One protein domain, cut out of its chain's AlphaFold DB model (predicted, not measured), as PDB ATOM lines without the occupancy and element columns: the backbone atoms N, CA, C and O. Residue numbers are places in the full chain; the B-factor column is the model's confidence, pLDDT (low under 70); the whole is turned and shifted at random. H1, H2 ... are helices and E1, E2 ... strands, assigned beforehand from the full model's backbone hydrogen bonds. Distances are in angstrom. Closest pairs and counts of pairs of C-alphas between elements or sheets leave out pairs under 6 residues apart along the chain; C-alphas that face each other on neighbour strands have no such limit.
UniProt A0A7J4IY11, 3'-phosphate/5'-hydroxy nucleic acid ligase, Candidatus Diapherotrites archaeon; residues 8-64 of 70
ATOM      1  N   GLN A   8      -5.482  44.325   2.640       97.00
ATOM      2  CA  GLN A   8      -5.698  43.362   3.714       97.00
ATOM      3  C   GLN A   8      -7.202  43.098   3.848       97.00
ATOM      4  O   GLN A   8      -7.972  44.016   4.128       97.00
ATOM      5  N   VAL A   9      -7.623  41.850   3.640       97.88
ATOM      6  CA  VAL A   9      -9.045  41.447   3.672       97.88
ATOM      7  C   VAL A   9      -9.423  40.714   4.958       97.88
ATOM      8  O   VAL A   9     -10.596  40.614   5.307       97.88
ATOM      9  N   SER A  10      -8.427  40.186   5.673       98.12
ATOM     10  CA  SER A  10      -8.571  39.592   7.002       98.12
ATOM     11  C   SER A  10      -7.214  39.574   7.710       98.12
ATOM     12  O   SER A  10      -6.178  39.867   7.108       98.12
ATOM     13  N   LYS A  11      -7.194  39.204   8.993       98.00
ATOM     14  CA  LYS A  11      -5.952  39.058   9.760       98.00
ATOM     15  C   LYS A  11      -5.008  38.093   9.038       98.00
ATOM     16  O   LYS A  11      -5.332  36.920   8.875       98.00
ATOM     17  N   ASN A  12      -3.828  38.591   8.668       98.00
ATOM     18  CA  ASN A  12      -2.789  37.871   7.923       98.00
ATOM     19  C   ASN A  12      -3.194  37.402   6.508       98.00
ATOM     20  O   ASN A  12      -2.569  36.487   5.971       98.00
ATOM     21  N   VAL A  13      -4.234  37.993   5.909       98.44
ATOM     22  CA  VAL A  13      -4.696  37.653   4.556       98.44
ATOM     23  C   VAL A  13      -4.764  38.915   3.707       98.44
ATOM     24  O   VAL A  13      -5.472  39.866   4.044       98.44
ATOM     25  N   TRP A  14      -4.057  38.883   2.584       98.25
ATOM     26  CA  TRP A  14      -3.935  39.988   1.640       98.25
ATOM     27  C   TRP A  14      -4.430  39.562   0.268       98.25
ATOM     28  O   TRP A  14      -4.255  38.406  -0.117       98.25
ATOM     29  N   GLU A  15      -5.020  40.485  -0.479       98.31
ATOM     30  CA  GLU A  15      -5.470  40.244  -1.845       98.31
ATOM     31  C   GLU A  15      -4.916  41.271  -2.813       98.31
ATOM     32  O   GLU A  15      -4.998  42.472  -2.573       98.31
ATOM     33  N   ILE A  16      -4.402  40.782  -3.936       97.88
ATOM     34  CA  ILE A  16      -4.100  41.582  -5.115       97.88
ATOM     35  C   ILE A  16      -5.312  41.470  -6.054       97.88
ATOM     36  O   ILE A  16      -5.663  40.349  -6.454       97.88
ATOM     37  N   PRO A  17      -5.980  42.590  -6.389       97.88
ATOM     38  CA  PRO A  17      -7.190  42.572  -7.197       97.88
ATOM     39  C   PRO A  17      -6.889  42.155  -8.640       97.88
ATOM     40  O   PRO A  17      -5.807  42.404  -9.162       97.88
ATOM     41  N   VAL A  18      -7.894  41.600  -9.324       97.88
ATOM     42  CA  VAL A  18      -7.818  41.233 -10.756       97.88
ATOM     43  C   VAL A  18      -7.439  42.400 -11.669       97.88
ATOM     44  O   VAL A  18      -6.909  42.199 -12.751       97.88
ATOM     45  N   THR A  19      -7.698  43.636 -11.243       96.75
ATOM     46  CA  THR A  19      -7.359  44.843 -12.002       96.75
ATOM     47  C   THR A  19      -5.878  45.204 -11.939       96.75
ATOM     48  O   THR A  19      -5.464  46.126 -12.634       96.75
ATOM     49  N   GLU A  20      -5.091  44.541 -11.089       96.06
ATOM     50  CA  GLU A  20      -3.670  44.856 -10.932       96.06
ATOM     51  C   GLU A  20      -2.850  44.455 -12.162       96.06
ATOM     52  O   GLU A  20      -1.850  45.100 -12.481       96.06
ATOM     53  N   LYS A  21      -3.279  43.410 -12.877       95.00
ATOM     54  CA  LYS A  21      -2.602  42.910 -14.070       95.00
ATOM     55  C   LYS A  21      -3.611  42.428 -15.103       95.00
ATOM     56  O   LYS A  21      -4.508  41.646 -14.799       95.00
ATOM     57  N   GLU A  22      -3.441  42.884 -16.340       97.06
ATOM     58  CA  GLU A  22      -4.262  42.436 -17.463       97.06
ATOM     59  C   GLU A  22      -4.191  40.907 -17.618       97.06
ATOM     60  O   GLU A  22      -3.118  40.306 -17.539       97.06
ATOM     61  N   GLY A  23      -5.350  40.279 -17.824       97.56
ATOM     62  CA  GLY A  23      -5.476  38.831 -17.995       97.56
ATOM     63  C   GLY A  23      -5.721  38.038 -16.709       97.56
ATOM     64  O   GLY A  23      -5.993  36.843 -16.805       97.56
ATOM     65  N   MET A  24      -5.679  38.659 -15.522       98.44
ATOM     66  CA  MET A  24      -6.061  37.969 -14.285       98.44
ATOM     67  C   MET A  24      -7.544  37.575 -14.315       98.44
ATOM     68  O   MET A  24      -8.425  38.418 -14.475       98.44
ATOM     69  N   ASN A  25      -7.822  36.289 -14.096       98.69
ATOM     70  CA  ASN A  25      -9.178  35.733 -14.025       98.69
ATOM     71  C   ASN A  25      -9.726  35.723 -12.589       98.69
ATOM     72  O   ASN A  25     -10.936  35.725 -12.375       98.69
ATOM     73  N   VAL A  26      -8.830  35.682 -11.601       98.75
ATOM     74  CA  VAL A  26      -9.140  35.629 -10.165       98.75
ATOM     75  C   VAL A  26      -8.164  36.505  -9.374       98.75
ATOM     76  O   VAL A  26      -7.059  36.745  -9.854       98.75
ATOM     77  N   PRO A  27      -8.506  36.987  -8.167       98.62
ATOM     78  CA  PRO A  27      -7.542  37.679  -7.314       98.62
ATOM     79  C   PRO A  27      -6.396  36.749  -6.892       98.62
ATOM     80  O   PRO A  27      -6.576  35.531  -6.779       98.62
ATOM     81  N   ALA A  28      -5.228  37.311  -6.591       98.25
ATOM     82  CA  ALA A  28      -4.182  36.568  -5.890       98.25
ATOM     83  C   ALA A  28      -4.313  36.806  -4.383       98.25
ATOM     84  O   ALA A  28      -4.394  37.951  -3.947       98.25
ATOM     85  N   ARG A  29      -4.341  35.738  -3.587       98.56
ATOM     86  CA  ARG A  29      -4.478  35.778  -2.132       98.56
ATOM     87  C   ARG A  29      -3.201  35.287  -1.460       98.56
ATOM     88  O   ARG A  29      -2.766  34.156  -1.667       98.56
ATOM     89  N   ILE A  30      -2.641  36.141  -0.616       98.00
ATOM     90  CA  ILE A  30      -1.365  35.933   0.062       98.00
ATOM     91  C   ILE A  30      -1.622  35.770   1.559       98.00
ATOM     92  O   ILE A  30      -2.257  36.623   2.187       98.00
ATOM     93  N   TYR A  31      -1.125  34.679   2.134       98.25
ATOM     94  CA  TYR A  31      -1.187  34.423   3.569       98.25
ATOM     95  C   TYR A  31       0.140  34.806   4.206       98.25
ATOM     96  O   TYR A  31       1.140  34.119   4.037       98.25
ATOM     97  N   ALA A  32       0.146  35.906   4.948       97.31
ATOM     98  CA  ALA A  32       1.334  36.406   5.621       97.31
ATOM     99  C   ALA A  32       0.948  37.398   6.719       97.31
ATOM    100  O   ALA A  32       0.035  38.211   6.548       97.31
ATOM    101  N   ASN A  33       1.665  37.364   7.844       97.25
ATOM    102  CA  ASN A  33       1.606  38.476   8.792       97.25
ATOM    103  C   ASN A  33       2.218  39.742   8.163       97.25
ATOM    104  O   ASN A  33       2.876  39.665   7.128       97.25
ATOM    105  N   GLU A  34       2.003  40.904   8.774       94.50
ATOM    106  CA  GLU A  34       2.465  42.190   8.228       94.50
ATOM    107  C   GLU A  34       3.973  42.220   7.954       94.50
ATOM    108  O   GLU A  34       4.393  42.659   6.887       94.50
ATOM    109  N   ASN A  35       4.783  41.701   8.884       94.81
ATOM    110  CA  ASN A  35       6.235  41.675   8.731       94.81
ATOM    111  C   ASN A  35       6.662  40.787   7.557       94.81
ATOM    112  O   ASN A  35       7.481  41.184   6.741       94.81
ATOM    113  N   LEU A  36       6.096  39.589   7.455       95.19
ATOM    114  CA  LEU A  36       6.390  38.659   6.377       95.19
ATOM    115  C   LEU A  36       5.934  39.225   5.029       95.19
ATOM    116  O   LEU A  36       6.710  39.222   4.085       95.19
ATOM    117  N   PHE A  37       4.721  39.775   4.955       94.69
ATOM    118  CA  PHE A  37       4.190  40.382   3.735       94.69
ATOM    119  C   PHE A  37       5.074  41.536   3.240       94.69
ATOM    120  O   PHE A  37       5.343  41.646   2.049       94.69
ATOM    121  N   ALA A  38       5.567  42.375   4.157       92.38
ATOM    122  CA  ALA A  38       6.451  43.491   3.831       92.38
ATOM    123  C   ALA A  38       7.858  43.064   3.371       92.38
ATOM    124  O   ALA A  38       8.524  43.853   2.701       92.38
ATOM    125  N   ASN A  39       8.302  41.855   3.734       93.12
ATOM    126  CA  ASN A  39       9.628  41.317   3.409       93.12
ATOM    127  C   ASN A  39       9.598  40.206   2.341       93.12
ATOM    128  O   ASN A  39      10.643  39.634   2.049       93.12
ATOM    129  N   MET A  40       8.432  39.872   1.779       92.06
ATOM    130  CA  MET A  40       8.333  38.919   0.670       92.06
ATOM    131  C   MET A  40       9.004  39.481  -0.587       92.06
ATOM    132  O   MET A  40       8.857  40.663  -0.902       92.06
ATOM    133  N   ASP A  41       9.697  38.614  -1.326       91.81
ATOM    134  CA  ASP A  41      10.326  38.978  -2.594       91.81
ATOM    135  C   ASP A  41       9.283  39.378  -3.647       91.81
ATOM    136  O   ASP A  41       8.240  38.734  -3.791       91.81
ATOM    137  N   ASP A  42       9.611  40.377  -4.474       91.88
ATOM    138  CA  ASP A  42       8.754  40.831  -5.581       91.88
ATOM    139  C   ASP A  42       8.349  39.686  -6.532       91.88
ATOM    140  O   ASP A  42       7.255  39.693  -7.105       91.88
ATOM    141  N   GLY A  43       9.210  38.670  -6.661       93.75
ATOM    142  CA  GLY A  43       8.958  37.468  -7.454       93.75
ATOM    143  C   GLY A  43       7.749  36.655  -6.982       93.75
ATOM    144  O   GLY A  43       7.040  36.106  -7.823       93.75
ATOM    145  N   VAL A  44       7.455  36.628  -5.675       94.56
ATOM    146  CA  VAL A  44       6.279  35.933  -5.119       94.56
ATOM    147  C   VAL A  44       4.994  36.588  -5.619       94.56
ATOM    148  O   VAL A  44       4.068  35.901  -6.060       94.56
ATOM    149  N   PHE A  45       4.935  37.921  -5.603       95.38
ATOM    150  CA  PHE A  45       3.771  38.664  -6.078       95.38
ATOM    151  C   PHE A  45       3.607  38.553  -7.601       95.38
ATOM    152  O   PHE A  45       2.502  38.303  -8.090       95.38
ATOM    153  N   GLU A  46       4.700  38.661  -8.361       95.56
ATOM    154  CA  GLU A  46       4.672  38.506  -9.821       95.56
ATOM    155  C   GLU A  46       4.210  37.104 -10.240       95.56
ATOM    156  O   GLU A  46       3.330  36.968 -11.088       95.56
ATOM    157  N   GLN A  47       4.730  36.046  -9.615       95.75
ATOM    158  CA  GLN A  47       4.285  34.680  -9.895       95.75
ATOM    159  C   GLN A  47       2.831  34.461  -9.483       95.75
ATOM    160  O   GLN A  47       2.057  33.896 -10.254       95.75
ATOM    161  N   SER A  48       2.422  34.968  -8.319       97.00
ATOM    162  CA  SER A  48       1.038  34.840  -7.855       97.00
ATOM    163  C   SER A  48       0.047  35.505  -8.815       97.00
ATOM    164  O   SER A  48      -1.002  34.919  -9.099       97.00
ATOM    165  N   THR A  49       0.383  36.683  -9.355       97.38
ATOM    166  CA  THR A  49      -0.437  37.363 -10.375       97.38
ATOM    167  C   THR A  49      -0.376  36.673 -11.740       97.38
ATOM    168  O   THR A  49      -1.396  36.609 -12.415       97.38
ATOM    169  N   ASN A  50       0.752  36.068 -12.130       97.31
ATOM    170  CA  ASN A  50       0.834  35.239 -13.342       97.31
ATOM    171  C   ASN A  50      -0.058  33.992 -13.258       97.31
ATOM    172  O   ASN A  50      -0.790  33.689 -14.199       97.31
ATOM    173  N   LEU A  51      -0.041  33.291 -12.119       98.12
ATOM    174  CA  LEU A  51      -0.899  32.126 -11.883       98.12
ATOM    175  C   LEU A  51      -2.384  32.502 -11.938       98.12
ATOM    176  O   LEU A  51      -3.193  31.757 -12.485       98.12
ATOM    177  N   ALA A  52      -2.735  33.688 -11.436       98.50
ATOM    178  CA  ALA A  52      -4.087  34.229 -11.518       98.50
ATOM    179  C   ALA A  52      -4.597  34.439 -12.959       98.50
ATOM    180  O   ALA A  52      -5.811  34.535 -13.154       98.50
ATOM    181  N   CYS A  53      -3.719  34.459 -13.967       98.62
ATOM    182  CA  CYS A  53      -4.090  34.562 -15.381       98.62
ATOM    183  C   CYS A  53      -4.364  33.206 -16.058       98.62
ATOM    184  O   CYS A  53      -4.788  33.175 -17.215       98.62
ATOM    185  N   LEU A  54      -4.125  32.075 -15.385       98.62
ATOM    186  CA  LEU A  54      -4.254  30.760 -16.018       98.62
ATOM    187  C   LEU A  54      -5.717  30.431 -16.378       98.62
ATOM    188  O   LEU A  54      -6.611  30.626 -15.547       98.62
ATOM    189  N   PRO A  55      -5.992  29.889 -17.582       98.31
ATOM    190  CA  PRO A  55      -7.335  29.460 -17.961       98.31
ATOM    191  C   PRO A  55      -7.872  28.389 -17.011       98.31
ATOM    192  O   PRO A  55      -7.200  27.403 -16.714       98.31
ATOM    193  N   GLY A  56      -9.108  28.571 -16.551       98.19
ATOM    194  CA  GLY A  56      -9.781  27.609 -15.676       98.19
ATOM    195  C   GLY A  56      -9.419  27.712 -14.193       98.19
ATOM    196  O   GLY A  56     -10.031  26.996 -13.400       98.19
ATOM    197  N   ILE A  57      -8.511  28.614 -13.787       98.56
ATOM    198  CA  ILE A  57      -8.256  28.870 -12.363       98.56
ATOM    199  C   ILE A  57      -9.547  29.286 -11.646       98.56
ATOM    200  O   ILE A  57     -10.389  29.994 -12.196       98.56
ATOM    201  N   GLN A  58      -9.715  28.816 -10.412       98.31
ATOM    202  CA  GLN A  58     -10.925  29.035  -9.627       98.31
ATOM    203  C   GLN A  58     -10.608  29.784  -8.344       98.31
ATOM    204  O   GLN A  58      -9.647  29.460  -7.650       98.31
ATOM    205  N   LYS A  59     -11.504  30.703  -7.978       98.44
ATOM    206  CA  LYS A  59     -11.502  31.482  -6.734       98.44
ATOM    207  C   LYS A  59     -10.295  32.407  -6.568       98.44
ATOM    208  O   LYS A  59     -10.509  33.612  -6.564       98.44
ATOM    209  N   TYR A  60      -9.081  31.868  -6.425       98.56
ATOM    210  CA  TYR A  60      -7.853  32.616  -6.142       98.56
ATOM    211  C   TYR A  60      -6.602  31.885  -6.646       98.56
ATOM    212  O   TYR A  60      -6.551  30.656  -6.630       98.56
ATOM    213  N   SER A  61      -5.558  32.645  -6.974       98.44
ATOM    214  CA  SER A  61      -4.173  32.164  -6.852       98.44
ATOM    215  C   SER A  61      -3.748  32.276  -5.385       98.44
ATOM    216  O   SER A  61      -4.119  33.249  -4.733       98.44
ATOM    217  N   LEU A  62      -3.029  31.296  -4.832       98.12
ATOM    218  CA  LEU A  62      -2.714  31.242  -3.400       98.12
ATOM    219  C   LEU A  62      -1.202  31.211  -3.176       98.12
ATOM    220  O   LEU A  62      -0.532  30.316  -3.685       98.12
ATOM    221  N   ALA A  63      -0.695  32.125  -2.350       97.62
ATOM    222  CA  ALA A  63       0.668  32.073  -1.826       97.62
ATOM    223  C   ALA A  63       0.639  31.855  -0.312       97.62
ATOM    224  O   ALA A  63      -0.061  32.563   0.422       97.62
ATOM    225  N   MET A  64       1.378  30.847   0.143       97.50
ATOM    226  CA  MET A  64       1.505  30.492   1.555       97.50
ATOM    227  C   MET A  64       2.605  31.322   2.244       97.50
ATOM    228  O   MET A  64       3.394  31.974   1.558       97.50
TER     229      MET A  64
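AT A GLANCE: This is residues 8 to 64 of the 70 residues of the protein "3'-phosphate/5'-hydroxy nucleic acid ligase" of Candidatus Diapherotrites archaeon (UniProt A0A7J4IY11). A small mixed sheet, E1 E2 E3 E4 in order, has H2 over one face, two layers; H1 only grazes it. Among 57 printed residues come three named strands, two helices, then a strand; the class is mixed. E1 E2 E3 make a meander, each antiparallel to the one before; E3, H1 H2, E4 make a strand-helix-strand unit with parallel strands and a left-handed crossover. The whole is compact, radius of gyration of the C-alphas 10.8 A, spanning 32 by 22 by 18 A.

HOW THE PARTS SIT: Look at the hairpin of E2, residues 13 to 16, and E3, residues 28 to 31: N 14 and O 30 are 2.9 A apart. Beside E3, E4, residues 61 to 63, has O 61 2.7 A from N 29. H2, residues 42 to 51, comes closest to E4 at C-alphas 48 and 61, 5.9 A. H1, residues 34 to 39, is apart from H2. In both helices every O i to N i+4 pair is within hydrogen-bond range.

IN THESE COORDINATES: Find E1, residues 8 to 10, beginning at (-5.698, 43.362, 3.714). H2 runs 14.4 A to C-alpha 51 at (-0.899, 32.126, -11.883).

THE WHOLE: The link E2 to E3 is long; the printed part has no cut.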